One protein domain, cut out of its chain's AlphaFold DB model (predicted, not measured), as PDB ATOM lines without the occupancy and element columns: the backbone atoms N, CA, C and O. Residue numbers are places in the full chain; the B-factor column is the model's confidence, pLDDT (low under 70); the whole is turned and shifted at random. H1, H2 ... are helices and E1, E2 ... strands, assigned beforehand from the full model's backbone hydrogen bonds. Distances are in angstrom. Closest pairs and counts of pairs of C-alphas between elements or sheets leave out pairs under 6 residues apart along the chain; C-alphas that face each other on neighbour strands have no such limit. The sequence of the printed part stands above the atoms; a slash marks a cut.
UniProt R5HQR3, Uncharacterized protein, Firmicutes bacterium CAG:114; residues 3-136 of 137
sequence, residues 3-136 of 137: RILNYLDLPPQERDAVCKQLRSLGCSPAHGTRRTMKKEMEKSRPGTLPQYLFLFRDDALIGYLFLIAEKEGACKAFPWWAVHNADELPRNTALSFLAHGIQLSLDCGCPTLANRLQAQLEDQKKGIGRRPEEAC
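This is residues 3 to 136 of the 137 residues of an uncharacterized protein of Firmicutes bacterium CAG:114 (UniProt R5HQR3). A four-stranded antiparallel sheet stands between helices: H3 runs along one face, paired with H4 in a helical hairpin, and H1 crosses the other face, with H2 next to it. The 134 printed residues hold E1, H1, H2, E2, E3, E4, H3 and H4 in chain order, class mixed. The sheet's order is E1, E2, E3, E4. The whole is compact, radius of gyration of the C-alphas 14.0 A, spanning 36 by 32 by 25 A.

Find C-alpha 3 at (6.771, -11.440, 28.774), where E1, residues 3 to 6, begins. Next come H1, residues 12 to 25, 20.9 A long, and H2, residues 34 to 41. E2, residues 51 to 57, measures 20.2 A, E3, residues 60 to 67, 21.2 A, and E4 is residues 82 to 84. H3, residues 91 to 107, measures 24.5 A; H4, residues 111 to 125, 20.6 A, ends at C-alpha 125 (15.766, -20.801, 12.267).

E2, E3 and E4 form a meander, each strand the antiparallel neighbour of the one before. Look for N 5 and O 54 at 2.9 A between E1 and E2, N 53 and O 65 at 2.8 A between E2 and E3, and N 66 and O 83 at 2.8 A between E3 and E4. H3 is on the sheet at a height of 9.2 A, over E2 and E3; the closest C-alphas of H3 and E3 are Gly 101 and Leu 65, 7.1 A. H4 touches H3 at Ala 114 and Ile 102, C-alphas 4.6 A apart, at a shallow tilt of 10 degrees, opposite ways, and only grazes the sheet with residues 113 to 117. On the opposite face H1 runs across the strands, over E3, at a height of 8.0 A. H2 touches residues 15 to 20 of H1, closest C-alphas Lys 38 and Cys 19, 6.5 A. Every O i to N i+4 pair is within hydrogen-bond range in H2, H3 and H4, but 5 of 10 in H1.

The C-alphas of Gln 13 and Lys 126, the two farthest apart, are 38.7 A apart. The printed part has no cut; the link from E3 to E4 is long, and no printed residue is under 70 in pLDDT.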
ATOM      1  N   ARG A   3       7.235 -10.448  27.798       95.62
ATOM      2  CA  ARG A   3       6.771 -11.440  28.774       95.62
ATOM      3  C   ARG A   3       5.862 -12.470  28.122       95.62
ATOM      4  O   ARG A   3       4.971 -12.115  27.355       95.62
ATOM      5  N   ILE A   4       6.081 -13.735  28.459       97.25
ATOM      6  CA  ILE A   4       5.233 -14.853  28.047       97.25
ATOM      7  C   ILE A   4       4.423 -15.273  29.268       97.25
ATOM      8  O   ILE A   4       5.003 -15.561  30.310       97.25
ATOM      9  N   LEU A   5       3.099 -15.293  29.143       97.06
ATOM     10  CA  LEU A   5       2.187 -15.724  30.199       97.06
ATOM     11  C   LEU A   5       1.266 -16.817  29.675       97.06
ATOM     12  O   LEU A   5       0.764 -16.730  28.552       97.06
ATOM     13  N   ASN A   6       1.007 -17.826  30.499       97.88
ATOM     14  CA  ASN A   6      -0.073 -18.763  30.247       97.88
ATOM     15  C   ASN A   6      -1.412 -18.150  30.684       97.88
ATOM     16  O   ASN A   6      -1.469 -17.356  31.620       97.88
ATOM     17  N   TYR A   7      -2.513 -18.560  30.059       97.25
ATOM     18  CA  TYR A   7      -3.867 -18.245  30.511       97.25
ATOM     19  C   TYR A   7      -4.105 -18.553  31.995       97.25
ATOM     20  O   TYR A   7      -4.824 -17.810  32.669       97.25
ATOM     21  N   LEU A   8      -3.509 -19.635  32.504       96.19
ATOM     22  CA  LEU A   8      -3.605 -20.009  33.916       96.19
ATOM     23  C   LEU A   8      -3.003 -18.947  34.843       96.19
ATOM     24  O   LEU A   8      -3.574 -18.693  35.903       96.19
ATOM     25  N   ASP A   9      -1.939 -18.282  34.397       96.00
ATOM     26  CA  ASP A   9      -1.204 -17.268  35.157       96.00
ATOM     27  C   ASP A   9      -1.789 -15.858  34.981       96.00
ATOM     28  O   ASP A   9      -1.456 -14.945  35.736       96.00
ATOM     29  N   LEU A  10      -2.683 -15.663  34.001       94.81
ATOM     30  CA  LEU A  10      -3.339 -14.376  33.789       94.81
ATOM     31  C   LEU A  10      -4.304 -14.050  34.938       94.81
ATOM     32  O   LEU A  10      -5.213 -14.853  35.222       94.81
ATOM     33  N   PRO A  11      -4.220 -12.833  35.510       90.88
ATOM     34  CA  PRO A  11      -5.228 -12.329  36.427       90.88
ATOM     35  C   PRO A  11      -6.630 -12.371  35.793       90.88
ATOM     36  O   PRO A  11      -6.769 -12.099  34.594       90.88
ATOM     37  N   PRO A  12      -7.702 -12.668  36.554       86.88
ATOM     38  CA  PRO A  12      -9.057 -12.778  36.006       86.88
ATOM     39  C   PRO A  12      -9.503 -11.573  35.164       86.88
ATOM     40  O   PRO A  12     -10.159 -11.745  34.136       86.88
ATOM     41  N   GLN A  13      -9.102 -10.365  35.565       85.38
ATOM     42  CA  GLN A  13      -9.386  -9.116  34.858       85.38
ATOM     43  C   GLN A  13      -8.672  -8.995  33.500       85.38
ATOM     44  O   GLN A  13      -9.187  -8.344  32.592       85.38
ATOM     45  N   GLU A  14      -7.526  -9.656  33.324       89.81
ATOM     46  CA  GLU A  14      -6.745  -9.621  32.083       89.81
ATOM     47  C   GLU A  14      -7.216 -10.666  31.069       89.81
ATOM     48  O   GLU A  14      -7.115 -10.445  29.862       89.81
ATOM     49  N   ARG A  15      -7.829 -11.766  31.522       91.38
ATOM     50  CA  ARG A  15      -8.342 -12.830  30.637       91.38
ATOM     51  C   ARG A  15      -9.337 -12.298  29.603       91.38
ATOM     52  O   ARG A  15      -9.272 -12.659  28.429       91.38
ATOM     53  N   ASP A  16     -10.234 -11.398  30.012       88.62
ATOM     54  CA  ASP A  16     -11.173 -10.752  29.084       88.62
ATOM     55  C   ASP A  16     -10.489  -9.762  28.137       88.62
ATOM     56  O   ASP A  16     -10.904  -9.637  26.979       88.62
ATOM     57  N   ALA A  17      -9.455  -9.063  28.606       90.25
ATOM     58  CA  ALA A  17      -8.680  -8.143  27.780       90.25
ATOM     59  C   ALA A  17      -7.930  -8.905  26.678       90.25
ATOM     60  O   ALA A  17      -8.044  -8.548  25.505       90.25
ATOM     61  N   VAL A  18      -7.275 -10.014  27.023       93.38
ATOM     62  CA  VAL A  18      -6.566 -10.879  26.073       93.38
ATOM     63  C   VAL A  18      -7.517 -11.456  25.026       93.38
ATOM     64  O   VAL A  18      -7.257 -11.342  23.828       93.38
ATOM     65  N   CYS A  19      -8.685 -11.970  25.431       90.62
ATOM     66  CA  CYS A  19      -9.690 -12.446  24.476       90.62
ATOM     67  C   CYS A  19     -10.181 -11.359  23.503       90.62
ATOM     68  O   CYS A  19     -10.605 -11.684  22.392       90.62
ATOM     69  N   LYS A  20     -10.176 -10.079  23.901       89.69
ATOM     70  CA  LYS A  20     -10.504  -8.958  23.004       89.69
ATOM     71  C   LYS A  20      -9.348  -8.650  22.049       89.69
ATOM     72  O   LYS A  20      -9.605  -8.466  20.861       89.69
ATOM     73  N   GLN A  21      -8.113  -8.630  22.549       92.69
ATOM     74  CA  GLN A  21      -6.909  -8.304  21.773       92.69
ATOM     75  C   GLN A  21      -6.526  -9.396  20.761       92.69
ATOM     76  O   GLN A  21      -6.026  -9.090  19.688       92.69
ATOM     77  N   LEU A  22      -6.844 -10.667  21.011       94.38
ATOM     78  CA  LEU A  22      -6.581 -11.748  20.048       94.38
ATOM     79  C   LEU A  22      -7.163 -11.484  18.650       94.38
ATOM     80  O   LEU A  22      -6.551 -11.841  17.645       94.38
ATOM     81  N   ARG A  23      -8.304 -10.790  18.569       89.00
ATOM     82  CA  ARG A  23      -8.924 -10.440  17.286       89.00
ATOM     83  C   ARG A  23      -8.090  -9.441  16.480       89.00
ATOM     84  O   ARG A  23      -8.091  -9.537  15.257       89.00
ATOM     85  N   SER A  24      -7.375  -8.509  17.120       90.19
ATOM     86  CA  SER A  24      -6.473  -7.591  16.399       90.19
ATOM     87  C   SER A  24      -5.223  -8.290  15.865       90.19
ATOM     88  O   SER A  24      -4.585  -7.778  14.949       90.19
ATOM     89  N   LEU A  25      -4.912  -9.480  16.384       93.19
ATOM     90  CA  LEU A  25      -3.882 -10.375  15.852       93.19
ATOM     91  C   LEU A  25      -4.435 -11.380  14.828       93.19
ATOM     92  O   LEU A  25      -3.734 -12.305  14.441       93.19
ATOM     93  N   GLY A  26      -5.696 -11.240  14.403       90.38
ATOM     94  CA  GLY A  26      -6.326 -12.151  13.442       90.38
ATOM     95  C   GLY A  26      -6.759 -13.502  14.025       90.38
ATOM     96  O   GLY A  26      -7.285 -14.339  13.297       90.38
ATOM     97  N   CYS A  27      -6.613 -13.721  15.335       93.06
ATOM     98  CA  CYS A  27      -7.036 -14.957  15.981       93.06
ATOM     99  C   CYS A  27      -8.546 -14.940  16.262       93.06
ATOM    100  O   CYS A  27      -9.082 -14.035  16.910       93.06
ATOM    101  N   SER A  28      -9.261 -15.951  15.771       90.62
ATOM    102  CA  SER A  28     -10.687 -16.172  16.034       90.62
ATOM    103  C   SER A  28     -10.988 -17.674  16.062       90.62
ATOM    104  O   SER A  28     -10.318 -18.435  15.365       90.62
ATOM    105  N   PRO A  29     -11.970 -18.131  16.864       92.88
ATOM    106  CA  PRO A  29     -12.346 -19.540  16.871       92.88
ATOM    107  C   PRO A  29     -12.946 -19.935  15.517       92.88
ATOM    108  O   PRO A  29     -13.700 -19.162  14.926       92.88
ATOM    109  N   ALA A  30     -12.678 -21.160  15.063       93.12
ATOM    110  CA  ALA A  30     -13.271 -21.710  13.841       93.12
ATOM    111  C   ALA A  30     -14.803 -21.823  13.950       93.12
ATOM    112  O   ALA A  30     -15.530 -21.651  12.975       93.12
ATOM    113  N   HIS A  31     -15.299 -22.077  15.164       92.12
ATOM    114  CA  HIS A  31     -16.724 -22.124  15.465       92.12
ATOM    115  C   HIS A  31     -17.060 -21.378  16.760       92.12
ATOM    116  O   HIS A  31     -16.466 -21.614  17.813       92.12
ATOM    117  N   GLY A  32     -18.099 -20.543  16.696       92.00
ATOM    118  CA  GLY A  32     -18.655 -19.833  17.844       92.00
ATOM    119  C   GLY A  32     -18.240 -18.365  17.905       92.00
ATOM    120  O   GLY A  32     -18.021 -17.717  16.890       92.00
ATOM    121  N   THR A  33     -18.195 -17.819  19.119       92.62
ATOM    122  CA  THR A  33     -17.928 -16.393  19.371       92.62
ATOM    123  C   THR A  33     -16.702 -16.217  20.266       92.62
ATOM    124  O   THR A  33     -16.182 -17.186  20.819       92.62
ATOM    125  N   ARG A  34     -16.289 -14.970  20.528       90.38
ATOM    126  CA  ARG A  34     -15.281 -14.663  21.564       90.38
ATOM    127  C   ARG A  34     -15.619 -15.302  22.918       90.38
ATOM    128  O   ARG A  34     -14.726 -15.749  23.628       90.38
ATOM    129  N   ARG A  35     -16.908 -15.378  23.272       91.94
ATOM    130  CA  ARG A  35     -17.357 -16.036  24.508       91.94
ATOM    131  C   ARG A  35     -17.093 -17.542  24.472       91.94
ATOM    132  O   ARG A  35     -16.760 -18.107  25.504       91.94
ATOM    133  N   THR A  36     -17.227 -18.177  23.308       93.69
ATOM    134  CA  THR A  36     -16.861 -19.588  23.113       93.69
ATOM    135  C   THR A  36     -15.366 -19.782  23.329       93.69
ATOM    136  O   THR A  36     -14.991 -20.618  24.136       93.69
ATOM    137  N   MET A  37     -14.529 -18.956  22.699       93.56
ATOM    138  CA  MET A  37     -13.075 -18.988  22.894       93.56
ATOM    139  C   MET A  37     -12.682 -18.870  24.372       93.56
ATOM    140  O   MET A  37     -11.933 -19.709  24.859       93.56
ATOM    141  N   LYS A  38     -13.236 -17.888  25.099       93.75
ATOM    142  CA  LYS A  38     -12.966 -17.729  26.536       93.75
ATOM    143  C   LYS A  38     -13.337 -18.987  27.325       93.75
ATOM    144  O   LYS A  38     -12.532 -19.461  28.111       93.75
ATOM    145  N   LYS A  39     -14.522 -19.556  27.077       94.50
ATOM    146  CA  LYS A  39     -14.970 -20.788  27.746       94.50
ATOM    147  C   LYS A  39     -14.059 -21.982  27.477       94.50
ATOM    148  O   LYS A  39     -13.928 -22.833  28.344       94.50
ATOM    149  N   GLU A  40     -13.475 -22.085  26.285       94.88
ATOM    150  CA  GLU A  40     -12.494 -23.135  25.997       94.88
ATOM    151  C   GLU A  40     -11.182 -22.891  26.753       94.88
ATOM    152  O   GLU A  40     -10.654 -23.822  27.348       94.88
ATOM    153  N   MET A  41     -10.720 -21.638  26.824       95.50
ATOM    154  CA  MET A  41      -9.538 -21.264  27.613       95.50
ATOM    155  C   MET A  41      -9.714 -21.530  29.113       95.50
ATOM    156  O   MET A  41      -8.800 -22.011  29.774       95.50
ATOM    157  N   GLU A  42     -10.914 -21.311  29.650       95.44
ATOM    158  CA  GLU A  42     -11.261 -21.606  31.049       95.44
ATOM    159  C   GLU A  42     -11.185 -23.101  31.405       95.44
ATOM    160  O   GLU A  42     -11.175 -23.439  32.589       95.44
ATOM    161  N   LYS A  43     -11.113 -24.008  30.420       95.00
ATOM    162  CA  LYS A  43     -10.960 -25.454  30.662       95.00
ATOM    163  C   LYS A  43      -9.519 -25.876  30.937       95.00
ATOM    164  O   LYS A  43      -9.325 -27.018  31.351       95.00
ATOM    165  N   SER A  44      -8.534 -25.009  30.694       96.19
ATOM    166  CA  SER A  44      -7.124 -25.310  30.948       96.19
ATOM    167  C   SER A  44      -6.892 -25.734  32.397       96.19
ATOM    168  O   SER A  44      -7.474 -25.180  33.331       96.19
ATOM    169  N   ARG A  45      -6.014 -26.721  32.592       97.12
ATOM    170  CA  ARG A  45      -5.576 -27.201  33.910       97.12
ATOM    171  C   ARG A  45      -4.072 -27.463  33.884       97.12
ATOM    172  O   ARG A  45      -3.584 -27.900  32.841       97.12
ATOM    173  N   PRO A  46      -3.338 -27.235  34.988       96.94
ATOM    174  CA  PRO A  46      -1.906 -27.519  35.047       96.94
ATOM    175  C   PRO A  46      -1.580 -28.950  34.595       96.94
ATOM    176  O   PRO A  46      -2.287 -29.887  34.961       96.94
ATOM    177  N   GLY A  47      -0.524 -29.106  33.792       97.00
ATOM    178  CA  GLY A  47      -0.037 -30.411  33.328       97.00
ATOM    179  C   GLY A  47      -0.911 -31.118  32.284       97.00
ATOM    180  O   GLY A  47      -0.675 -32.286  31.999       97.00
ATOM    181  N   THR A  48      -1.923 -30.456  31.712       97.25
ATOM    182  CA  THR A  48      -2.787 -31.049  30.671       97.25
ATOM    183  C   THR A  48      -3.113 -30.049  29.568       97.25
ATOM    184  O   THR A  48      -3.230 -28.857  29.838       97.25
ATOM    185  N   LEU A  49      -3.332 -30.513  28.338       97.06
ATOM    186  CA  LEU A  49      -3.905 -29.678  27.278       97.06
ATOM    187  C   LEU A  49      -5.431 -29.487  27.467       97.06
ATOM    188  O   LEU A  49      -6.094 -30.386  27.993       97.06
ATOM    189  N   PRO A  50      -6.012 -28.356  27.021       97.69
ATOM    190  CA  PRO A  50      -5.368 -27.276  26.275       97.69
ATOM    191  C   PRO A  50      -4.601 -26.284  27.164       97.69
ATOM    192  O   PRO A  50      -4.941 -26.077  28.330       97.69
ATOM    193  N   GLN A  51      -3.603 -25.620  26.585       98.38
ATOM    194  CA  GLN A  51      -2.840 -24.517  27.173       98.38
ATOM    195  C   GLN A  51      -2.776 -23.346  26.188       98.38
ATOM    196  O   GLN A  51      -2.718 -23.548  24.975       98.38
ATOM    197  N   TYR A  52      -2.766 -22.115  26.694       98.06
ATOM    198  CA  TYR A  52      -2.792 -20.916  25.854       98.06
ATOM    199  C   TYR A  52      -1.730 -19.941  26.343       98.06
ATOM    200  O   TYR A  52      -1.833 -19.419  27.450       98.06
ATOM    201  N   LEU A  53      -0.712 -19.721  25.519       98.44
ATOM    202  CA  LEU A  53       0.384 -18.806  25.791       98.44
ATOM    203  C   LEU A  53       0.158 -17.476  25.074       98.44
ATOM    204  O   LEU A  53      -0.269 -17.435  23.917       98.44
ATOM    205  N   PHE A  54       0.496 -16.395  25.763       98.00
ATOM    206  CA  PHE A  54       0.375 -15.021  25.299       98.00
ATOM    207  C   PHE A  54       1.704 -14.309  25.472       98.00
ATOM    208  O   PHE A  54       2.293 -14.338  26.552       98.00
ATOM    209  N   LEU A  55       2.165 -13.669  24.406       98.00
ATOM    210  CA  LEU A  55       3.375 -12.869  24.399       98.00
ATOM    211  C   LEU A  55       2.998 -11.391  24.384       98.00
ATOM    212  O   LEU A  55       2.350 -10.915  23.445       98.00
ATOM    213  N   PHE A  56       3.463 -10.670  25.397       96.25
ATOM    214  CA  PHE A  56       3.308  -9.229  25.499       96.25
ATOM    215  C   PHE A  56       4.646  -8.526  25.319       96.25
ATOM    216  O   PHE A  56       5.668  -9.004  25.815       96.25
ATOM    217  N   ARG A  57       4.615  -7.354  24.686       95.50
ATOM    218  CA  ARG A  57       5.710  -6.384  24.658       95.50
ATOM    219  C   ARG A  57       5.146  -5.043  25.102       95.50
ATOM    220  O   ARG A  57       4.199  -4.560  24.497       95.50
ATOM    221  N   ASP A  58       5.703  -4.491  26.178       92.56
ATOM    222  CA  ASP A  58       5.275  -3.199  26.741       92.56
ATOM    223  C   ASP A  58       3.748  -3.141  26.966       92.56
ATOM    224  O   ASP A  58       3.062  -2.222  26.537       92.56
ATOM    225  N   ASP A  59       3.220  -4.201  27.593       87.88
ATOM    226  CA  ASP A  59       1.799  -4.431  27.913       87.88
ATOM    227  C   ASP A  59       0.854  -4.650  26.713       87.88
ATOM    228  O   ASP A  59      -0.313  -5.006  26.899       87.88
ATOM    229  N   ALA A  60       1.347  -4.546  25.476       92.31
ATOM    230  CA  ALA A  60       0.592  -4.888  24.276       92.31
ATOM    231  C   ALA A  60       0.720  -6.382  23.946       92.31
ATOM    232  O   ALA A  60       1.827  -6.920  23.890       92.31
ATOM    233  N   LEU A  61      -0.405  -7.056  23.681       96.06
ATOM    234  CA  LEU A  61      -0.398  -8.430  23.176       96.06
ATOM    235  C   LEU A  61       0.098  -8.442  21.724       96.06
ATOM    236  O   LEU A  61      -0.583  -7.929  20.833       96.06
ATOM    237  N   ILE A  62       1.250  -9.065  21.481       96.75
ATOM    238  CA  ILE A  62       1.858  -9.160  20.143       96.75
ATOM    239  C   ILE A  62       1.855 -10.586  19.590       96.75
ATOM    240  O   ILE A  62       1.864 -10.774  18.372       96.75
ATOM    241  N   GLY A  63       1.800 -11.597  20.463       97.81
ATOM    242  CA  GLY A  63       1.865 -12.995  20.058       97.81
ATOM    243  C   GLY A  63       0.942 -13.909  20.849       97.81
ATOM    244  O   GLY A  63       0.610 -13.648  22.006       97.81
ATOM    245  N   TYR A  64       0.543 -15.008  20.221       98.38
ATOM    246  CA  TYR A  64      -0.211 -16.083  20.852       98.38
ATOM    247  C   TYR A  64       0.278 -17.449  20.363       98.38
ATOM    248  O   TYR A  64       0.705 -17.594  19.218       98.38
ATOM    249  N   LEU A  65       0.195 -18.451  21.235       98.50
ATOM    250  CA  LEU A  65       0.462 -19.850  20.917       98.50
ATOM    251  C   LEU A  65      -0.513 -20.728  21.695       98.50
ATOM    252  O   LEU A  65      -0.467 -20.811  22.921       98.50
ATOM    253  N   PHE A  66      -1.436 -21.354  20.977       98.00
ATOM    254  CA  PHE A  66      -2.447 -22.228  21.552       98.00
ATOM    255  C   PHE A  66      -2.019 -23.669  21.342       98.00
ATOM    256  O   PHE A  66      -1.804 -24.082  20.206       98.00
ATOM    257  N   LEU A  67      -1.931 -24.423  22.428       98.31
ATOM    258  CA  LEU A  67      -1.654 -25.850  22.456       98.31
ATOM    259  C   LEU A  67      -2.975 -26.546  22.773       98.31
ATOM    260  O   LEU A  67      -3.486 -26.416  23.884       98.31
ATOM    261  N   ILE A  68      -3.587 -27.217  21.802       97.69
ATOM    262  CA  ILE A  68      -4.975 -27.678  21.926       97.69
ATOM    263  C   ILE A  68      -5.050 -29.171  22.232       97.69
ATOM    264  O   ILE A  68      -5.692 -29.555  23.207       97.69
ATOM    265  N   ALA A  69      -4.439 -30.011  21.391       96.44
ATOM    266  CA  ALA A  69      -4.484 -31.469  21.505       96.44
ATOM    267  C   ALA A  69      -3.464 -32.156  20.577       96.44
ATOM    268  O   ALA A  69      -2.980 -31.560  19.619       96.44
ATOM    269  N   GLU A  70      -3.235 -33.456  20.788       94.62
ATOM    270  CA  GLU A  70      -2.523 -34.339  19.845       94.62
ATOM    271  C   GLU A  70      -3.461 -35.045  18.851       94.62
ATOM    272  O   GLU A  70      -3.247 -36.190  18.454       94.62
ATOM    273  N   LYS A  71      -4.565 -34.388  18.487       93.44
ATOM    274  CA  LYS A  71      -5.487 -34.850  17.446       93.44
ATOM    275  C   LYS A  71      -6.334 -33.695  16.932       93.44
ATOM    276  O   LYS A  71      -6.726 -32.816  17.700       93.44
ATOM    277  N   GLU A  72      -6.672 -33.738  15.650       90.81
ATOM    278  CA  GLU A  72      -7.613 -32.782  15.069       90.81
ATOM    279  C   GLU A  72      -9.034 -33.010  15.596       90.81
ATOM    280  O   GLU A  72      -9.407 -34.108  16.014       90.81
ATOM    281  N   GLY A  73      -9.834 -31.944  15.606       90.69
ATOM    282  CA  GLY A  73     -11.248 -31.996  15.979       90.69
ATOM    283  C   GLY A  73     -11.529 -32.242  17.468       90.69
ATOM    284  O   GLY A  73     -12.693 -32.355  17.844       90.69
ATOM    285  N   ALA A  74     -10.507 -32.283  18.335       91.44
ATOM    286  CA  ALA A  74     -10.688 -32.431  19.784       91.44
ATOM    287  C   ALA A  74     -11.490 -31.274  20.409       91.44
ATOM    288  O   ALA A  74     -12.239 -31.477  21.364       91.44
ATOM    289  N   CYS A  75     -11.351 -30.069  19.854       92.50
ATOM    290  CA  CYS A  75     -12.125 -28.894  20.225       92.50
ATOM    291  C   CYS A  75     -12.800 -28.323  18.976       92.50
ATOM    292  O   CYS A  75     -12.146 -28.006  17.989       92.50
ATOM    293  N   LYS A  76     -14.123 -28.132  19.015       93.44
ATOM    294  CA  LYS A  76     -14.848 -27.553  17.874       93.44
ATOM    295  C   LYS A  76     -14.445 -26.096  17.612       93.44
ATOM    296  O   LYS A  76     -14.400 -25.672  16.464       93.44
ATOM    297  N   ALA A  77     -14.163 -25.321  18.660       94.12
ATOM    298  CA  ALA A  77     -13.741 -23.928  18.504       94.12
ATOM    299  C   ALA A  77     -12.308 -23.814  17.956       94.12
ATOM    300  O   ALA A  77     -12.016 -22.874  17.221       94.12
ATOM    301  N   PHE A  78     -11.450 -24.782  18.287       94.62
ATOM    302  CA  PHE A  78     -10.055 -24.865  17.861       94.62
ATOM    303  C   PHE A  78      -9.767 -26.279  17.338       94.62
ATOM    304  O   PHE A  78      -9.285 -27.122  18.088       94.62
ATOM    305  N   PRO A  79     -10.092 -26.584  16.072       94.44
ATOM    306  CA  PRO A  79     -10.002 -27.951  15.552       94.44
ATOM    307  C   PRO A  79      -8.564 -28.416  15.281       94.44
ATOM    308  O   PRO A  79      -8.364 -29.566  14.900       94.44
ATOM    309  N   TRP A  80      -7.575 -27.541  15.462       94.38
ATOM    310  CA  TRP A  80      -6.161 -27.797  15.195       94.38
ATOM    311  C   TRP A  80      -5.443 -28.401  16.402       94.38
ATOM    312  O   TRP A  80      -5.917 -28.302  17.529       94.38
ATOM    313  N   TRP A  81      -4.254 -28.961  16.170       96.19
ATOM    314  CA  TRP A  81      -3.358 -29.420  17.240       96.19
ATOM    315  C   TRP A  81      -2.810 -28.245  18.055       96.19
ATOM    316  O   TRP A  81      -2.820 -28.254  19.284       96.19
ATOM    317  N   ALA A  82      -2.351 -27.224  17.335       96.75
ATOM    318  CA  ALA A  82      -1.891 -25.953  17.856       96.75
ATOM    319  C   ALA A  82      -2.061 -24.858  16.797       96.75
ATOM    320  O   ALA A  82      -2.185 -25.154  15.607       96.75
ATOM    321  N   VAL A  83      -2.070 -23.599  17.231       96.12
ATOM    322  CA  VAL A  83      -2.104 -22.425  16.346       96.12
ATOM    323  C   VAL A  83      -1.352 -21.260  16.986       96.12
ATOM    324  O   VAL A  83      -1.474 -21.028  18.188       96.12
ATOM    325  N   HIS A  84      -0.571 -20.528  16.196       96.75
ATOM    326  CA  HIS A  84       0.235 -19.398  16.660       96.75
ATOM    327  C   HIS A  84       0.483 -18.390  15.541       96.75
ATOM    328  O   HIS A  84       0.286 -18.717  14.374       96.75
ATOM    329  N   ASN A  85       0.993 -17.212  15.895       97.00
ATOM    330  CA  ASN A  85       1.458 -16.183  14.953       97.00
ATOM    331  C   ASN A  85       2.973 -15.912  15.057       97.00
ATOM    332  O   ASN A  85       3.422 -14.789  14.845       97.00
ATOM    333  N   ALA A  86       3.775 -16.914  15.440       97.12
ATOM    334  CA  ALA A  86       5.226 -16.763  15.602       97.12
ATOM    335  C   ALA A  86       5.956 -16.257  14.339       97.12
ATOM    336  O   ALA A  86       7.003 -15.627  14.450       97.12
ATOM    337  N   ASP A  87       5.394 -16.495  13.157       95.44
ATOM    338  CA  ASP A  87       5.857 -15.979  11.867       95.44
ATOM    339  C   ASP A  87       5.750 -14.453  11.725       95.44
ATOM    340  O   ASP A  87       6.465 -13.871  10.908       95.44
ATOM    341  N   GLU A  88       4.906 -13.803  12.528       96.25
ATOM    342  CA  GLU A  88       4.758 -12.345  12.578       96.25
ATOM    343  C   GLU A  88       5.656 -11.680  13.636       96.25
ATOM    344  O   GLU A  88       5.595 -10.460  13.808       96.25
ATOM    345  N   LEU A  89       6.461 -12.461  14.368       96.81
ATOM    346  CA  LEU A  89       7.314 -11.984  15.457       96.81
ATOM    347  C   LEU A  89       8.788 -11.864  15.023       96.81
ATOM    348  O   LEU A  89       9.269 -12.679  14.220       96.81
ATOM    349  N   PRO A  90       9.560 -10.930  15.618       96.06
ATOM    350  CA  PRO A  90      11.002 -10.850  15.398       96.06
ATOM    351  C   PRO A  90      11.701 -12.176  15.694       96.06
ATOM    352  O   PRO A  90      11.244 -12.958  16.535       96.06
ATOM    353  N   ARG A  91      12.821 -12.455  15.021       95.06
ATOM    354  CA  ARG A  91      13.416 -13.807  15.020       95.06
ATOM    355  C   ARG A  91      13.662 -14.392  16.387       95.06
ATOM    356  O   ARG A  91      13.204 -15.496  16.677       95.06
ATOM    357  N   ASN A  92      14.360 -13.654  17.230       95.44
ATOM    358  CA  ASN A  92      14.733 -14.158  18.544       95.44
ATOM    359  C   ASN A  92      13.499 -14.341  19.441       95.44
ATOM    360  O   ASN A  92      13.420 -15.320  20.183       95.44
ATOM    361  N   THR A  93      12.507 -13.464  19.296       97.12
ATOM    362  CA  THR A  93      11.217 -13.547  19.984       97.12
ATOM    363  C   THR A  93      10.436 -14.792  19.558       97.12
ATOM    364  O   THR A  93      10.011 -15.563  20.414       97.12
ATOM    365  N   ALA A  94      10.308 -15.049  18.252       97.62
ATOM    366  CA  ALA A  94       9.633 -16.234  17.720       97.62
ATOM    367  C   ALA A  94      10.273 -17.539  18.219       97.62
ATOM    368  O   ALA A  94       9.571 -18.452  18.655       97.62
ATOM    369  N   LEU A  95      11.609 -17.619  18.191       97.62
ATOM    370  CA  LEU A  95      12.352 -18.800  18.641       97.62
ATOM    371  C   LEU A  95      12.171 -19.052  20.140       97.62
ATOM    372  O   LEU A  95      11.903 -20.185  20.537       97.62
ATOM    373  N   SER A  96      12.275 -18.003  20.960       97.62
ATOM    374  CA  SER A  96      12.033 -18.086  22.404       97.62
ATOM    375  C   SER A  96      10.597 -18.523  22.709       97.62
ATOM    376  O   SER A  96      10.362 -19.399  23.543       97.62
ATOM    377  N   PHE A  97       9.627 -17.971  21.976       98.12
ATOM    378  CA  PHE A  97       8.215 -18.261  22.185       98.12
ATOM    379  C   PHE A  97       7.844 -19.701  21.809       98.12
ATOM    380  O   PHE A  97       7.161 -20.384  22.577       98.12
ATOM    381  N   LEU A  98       8.354 -20.202  20.680       98.44
ATOM    382  CA  LEU A  98       8.183 -21.603  20.286       98.44
ATOM    383  C   LEU A  98       8.881 -22.559  21.259       98.44
ATOM    384  O   LEU A  98       8.289 -23.571  21.622       98.44
ATOM    385  N   ALA A  99      10.087 -22.229  21.735       98.56
ATOM    386  CA  ALA A  99      10.786 -23.035  22.739       98.56
ATOM    387  C   ALA A  99       9.967 -23.179  24.034       98.56
ATOM    388  O   ALA A  99       9.873 -24.277  24.584       98.56
ATOM    389  N   HIS A 100       9.301 -22.106  24.471       98.50
ATOM    390  CA  HIS A 100       8.372 -22.148  25.604       98.50
ATOM    391  C   HIS A 100       7.193 -23.099  25.357       98.50
ATOM    392  O   HIS A 100       6.846 -23.900  26.224       98.50
ATOM    393  N   GLY A 101       6.589 -23.045  24.167       98.56
ATOM    394  CA  GLY A 101       5.502 -23.952  23.798       98.56
ATOM    395  C   GLY A 101       5.925 -25.418  23.701       98.56
ATOM    396  O   GLY A 101       5.152 -26.300  24.083       98.56
ATOM    397  N   ILE A 102       7.146 -25.685  23.228       98.81
ATOM    398  CA  ILE A 102       7.734 -27.032  23.176       98.81
ATOM    399  C   ILE A 102       7.873 -27.585  24.593       98.81
ATOM    400  O   ILE A 102       7.352 -28.667  24.863       98.81
ATOM    401  N   GLN A 103       8.498 -26.831  25.501       98.62
ATOM    402  CA  GLN A 103       8.670 -27.264  26.888       98.62
ATOM    403  C   GLN A 103       7.318 -27.515  27.563       98.62
ATOM    404  O   GLN A 103       7.102 -28.587  28.116       98.62
ATOM    405  N   LEU A 104       6.364 -26.592  27.423       98.56
ATOM    406  CA  LEU A 104       5.036 -26.755  28.012       98.56
ATOM    407  C   LEU A 104       4.275 -27.965  27.444       98.56
ATOM    408  O   LEU A 104       3.525 -28.622  28.165       98.56
ATOM    409  N   SER A 105       4.466 -28.283  26.160       98.56
ATOM    410  CA  SER A 105       3.891 -29.490  25.552       98.56
ATOM    411  C   SER A 105       4.475 -30.762  26.172       98.56
ATOM    412  O   SER A 105       3.726 -31.699  26.448       98.56
ATOM    413  N   LEU A 106       5.785 -30.786  26.439       98.56
ATOM    414  CA  LEU A 106       6.450 -31.891  27.139       98.56
ATOM    415  C   LEU A 106       5.958 -32.015  28.585       98.56
ATOM    416  O   LEU A 106       5.628 -33.119  29.013       98.56
ATOM    417  N   ASP A 107       5.823 -30.895  29.295       98.25
ATOM    418  CA  ASP A 107       5.319 -30.855  30.673       98.25
ATOM    419  C   ASP A 107       3.862 -31.344  30.773       98.25
ATOM    420  O   ASP A 107       3.452 -31.895  31.793       98.25
ATOM    421  N   CYS A 108       3.078 -31.190  29.700       98.12
ATOM    422  CA  CYS A 108       1.723 -31.741  29.582       98.12
ATOM    423  C   CYS A 108       1.684 -33.214  29.129       98.12
ATOM    424  O   CYS A 108       0.599 -33.751  28.901       98.12
ATOM    425  N   GLY A 109       2.836 -33.865  28.942       97.94
ATOM    426  CA  GLY A 109       2.919 -35.241  28.449       97.94
ATOM    427  C   GLY A 109       2.509 -35.402  26.982       97.94
ATOM    428  O   GLY A 109       2.006 -36.459  26.607       97.94
ATOM    429  N   CYS A 110       2.691 -34.371  26.150       98.12
ATOM    430  CA  CYS A 110       2.307 -34.343  24.730       98.12
ATOM    431  C   CYS A 110       3.542 -34.220  23.802       98.12
ATOM    432  O   CYS A 110       3.790 -33.154  23.218       98.12
ATOM    433  N   PRO A 111       4.356 -35.286  23.661       97.75
ATOM    434  CA  PRO A 111       5.610 -35.249  22.904       97.75
ATOM    435  C   PRO A 111       5.420 -35.153  21.384       97.75
ATOM    436  O   PRO A 111       6.276 -34.608  20.688       97.75
ATOM    437  N   THR A 112       4.310 -35.647  20.838       98.06
ATOM    438  CA  THR A 112       4.005 -35.532  19.406       98.06
ATOM    439  C   THR A 112       3.744 -34.076  19.041       98.06
ATOM    440  O   THR A 112       4.250 -33.593  18.028       98.06
ATOM    441  N   LEU A 113       3.007 -33.345  19.883       98.06
ATOM    442  CA  LEU A 113       2.818 -31.906  19.719       98.06
ATOM    443  C   LEU A 113       4.145 -31.151  19.860       98.06
ATOM    444  O   LEU A 113       4.450 -30.311  19.011       98.06
ATOM    445  N   ALA A 114       4.953 -31.490  20.868       98.56
ATOM    446  CA  ALA A 114       6.276 -30.895  21.057       98.56
ATOM    447  C   ALA A 114       7.165 -31.065  19.811       98.56
ATOM    448  O   ALA A 114       7.750 -30.095  19.332       98.56
ATOM    449  N   ASN A 115       7.190 -32.260  19.213       98.44
ATOM    450  CA  ASN A 115       7.945 -32.536  17.986       98.44
ATOM    451  C   ASN A 115       7.453 -31.714  16.784       98.44
ATOM    452  O   ASN A 115       8.261 -31.264  15.970       98.44
ATOM    453  N   ARG A 116       6.139 -31.476  16.668       97.06
ATOM    454  CA  ARG A 116       5.587 -30.613  15.611       97.06
ATOM    455  C   ARG A 116       6.042 -29.164  15.775       97.06
ATOM    456  O   ARG A 116       6.477 -28.558  14.799       97.06
ATOM    457  N   LEU A 117       5.989 -28.632  16.995       98.06
ATOM    458  CA  LEU A 117       6.490 -27.286  17.291       98.06
ATOM    459  C   LEU A 117       8.007 -27.189  17.080       98.06
ATOM    460  O   LEU A 117       8.490 -26.172  16.590       98.06
ATOM    461  N   GLN A 118       8.761 -28.249  17.388       98.50
ATOM    462  CA  GLN A 118      10.200 -28.310  17.130       98.50
ATOM    463  C   GLN A 118      10.509 -28.205  15.633       98.50
ATOM    464  O   GLN A 118      11.402 -27.448  15.255       98.50
ATOM    465  N   ALA A 119       9.758 -28.899  14.774       97.56
ATOM    466  CA  ALA A 119       9.907 -28.765  13.325       97.56
ATOM    467  C   ALA A 119       9.654 -27.317  12.864       97.56
ATOM    468  O   ALA A 119      10.463 -26.757  12.128       97.56
ATOM    469  N   GLN A 120       8.601 -26.676  13.382       96.06
ATOM    470  CA  GLN A 120       8.315 -25.264  13.099       96.06
ATOM    471  C   GLN A 120       9.427 -24.332  13.600       96.06
ATOM    472  O   GLN A 120       9.790 -23.383  12.912       96.06
ATOM    473  N   LEU A 121      10.010 -24.598  14.770       97.81
ATOM    474  CA  LEU A 121      11.142 -23.835  15.299       97.81
ATOM    475  C   LEU A 121      12.378 -23.957  14.392       97.81
ATOM    476  O   LEU A 121      13.058 -22.959  14.141       97.81
ATOM    477  N   GLU A 122      12.663 -25.146  13.861       98.12
ATOM    478  CA  GLU A 122      13.760 -25.340  12.905       98.12
ATOM    479  C   GLU A 122      13.510 -24.627  11.569       98.12
ATOM    480  O   GLU A 122      14.436 -24.036  11.008       98.12
ATOM    481  N   ASP A 123      12.271 -24.605  11.082       96.25
ATOM    482  CA  ASP A 123      11.893 -23.825   9.899       96.25
ATOM    483  C   ASP A 123      12.104 -22.321  10.134       96.25
ATOM    484  O   ASP A 123      12.706 -21.628   9.308       96.25
ATOM    485  N   GLN A 124      11.729 -21.826  11.316       93.75
ATOM    486  CA  GLN A 124      11.953 -20.440  11.730       93.75
ATOM    487  C   GLN A 124      13.447 -20.088  11.796       93.75
ATOM    488  O   GLN A 124      13.850 -19.008  11.356       93.75
ATOM    489  N   LYS A 125      14.304 -21.000  12.275       95.38
ATOM    490  CA  LYS A 125      15.766 -20.801  12.267       95.38
ATOM    491  C   LYS A 125      16.318 -20.629  10.854       95.38
ATOM    492  O   LYS A 125      17.241 -19.826  10.688       95.38
ATOM    493  N   LYS A 126      15.752 -21.356   9.884       95.44
ATOM    494  CA  LYS A 126      16.122 -21.349   8.458       95.44
ATOM    495  C   LYS A 126      15.497 -20.201   7.659       95.44
ATOM    496  O   LYS A 126      15.811 -20.061   6.483       95.44
ATOM    497  N   GLY A 127      14.630 -19.388   8.266       91.56
ATOM    498  CA  GLY A 127      13.957 -18.289   7.569       91.56
ATOM    499  C   GLY A 127      12.691 -18.696   6.806       91.56
ATOM    500  O   GLY A 127      12.153 -17.889   6.054       91.56
ATOM    501  N   ILE A 128      12.206 -19.929   6.966       93.44
ATOM    502  CA  ILE A 128      11.072 -20.459   6.201       93.44
ATOM    503  C   ILE A 128       9.757 -19.963   6.811       93.44
ATOM    504  O   ILE A 128       9.549 -20.055   8.020       93.44
ATOM    505  N   GLY A 129       8.856 -19.455   5.961       84.38
ATOM    506  CA  GLY A 129       7.501 -19.060   6.366       84.38
ATOM    507  C   GLY A 129       7.453 -17.870   7.326       84.38
ATOM    508  O   GLY A 129       6.500 -17.754   8.088       84.38
ATOM    509  N   ARG A 130       8.485 -17.017   7.327       90.88
ATOM    510  CA  ARG A 130       8.594 -15.832   8.186       90.88
ATOM    511  C   ARG A 130       8.229 -14.555   7.449       90.88
ATOM    512  O   ARG A 130       8.549 -14.401   6.270       90.88
ATOM    513  N   ARG A 131       7.644 -13.605   8.176       92.75
ATOM    514  CA  ARG A 131       7.567 -12.213   7.733       92.75
ATOM    515  C   ARG A 131       8.976 -11.572   7.757       92.75
ATOM    516  O   ARG A 131       9.778 -11.944   8.616       92.75
ATOM    517  N   PRO A 132       9.302 -10.634   6.840       93.00
ATOM    518  CA  PRO A 132      10.524  -9.831   6.938       93.00
ATOM    519  C   PRO A 132      10.626  -9.107   8.287       93.00
ATOM    520  O   PRO A 132       9.607  -8.647   8.804       93.00
ATOM    521  N   GLU A 133      11.834  -8.997   8.851       92.44
ATOM    522  CA  GLU A 133      12.043  -8.476  10.215       92.44
ATOM    523  C   GLU A 133      11.518  -7.045  10.382       92.44
ATOM    524  O   GLU A 133      10.922  -6.717  11.404       92.44
ATOM    525  N   GLU A 134      11.668  -6.209   9.359       93.12
ATOM    526  CA  GLU A 134      11.177  -4.831   9.323       93.12
ATOM    527  C   GLU A 134       9.643  -4.711   9.329       93.12
ATOM    528  O   GLU A 134       9.111  -3.635   9.593       93.12
ATOM    529  N   ALA A 135       8.930  -5.804   9.043       92.75
ATOM    530  CA  ALA A 135       7.472  -5.865   9.026       92.75
ATOM    531  C   ALA A 135       6.891  -6.677  10.204       92.75
ATOM    532  O   ALA A 135       5.666  -6.805  10.327       92.75
ATOM    533  N   CYS A 136       7.743  -7.248  11.061       93.69
ATOM    534  CA  CYS A 136       7.325  -7.952  12.271       93.69
ATOM    535  C   CYS A 136       6.680  -7.004  13.298       93.69
ATOM    536  O   CYS A 136       6.901  -5.794  13.284       93.69
TER     537      CYS A 136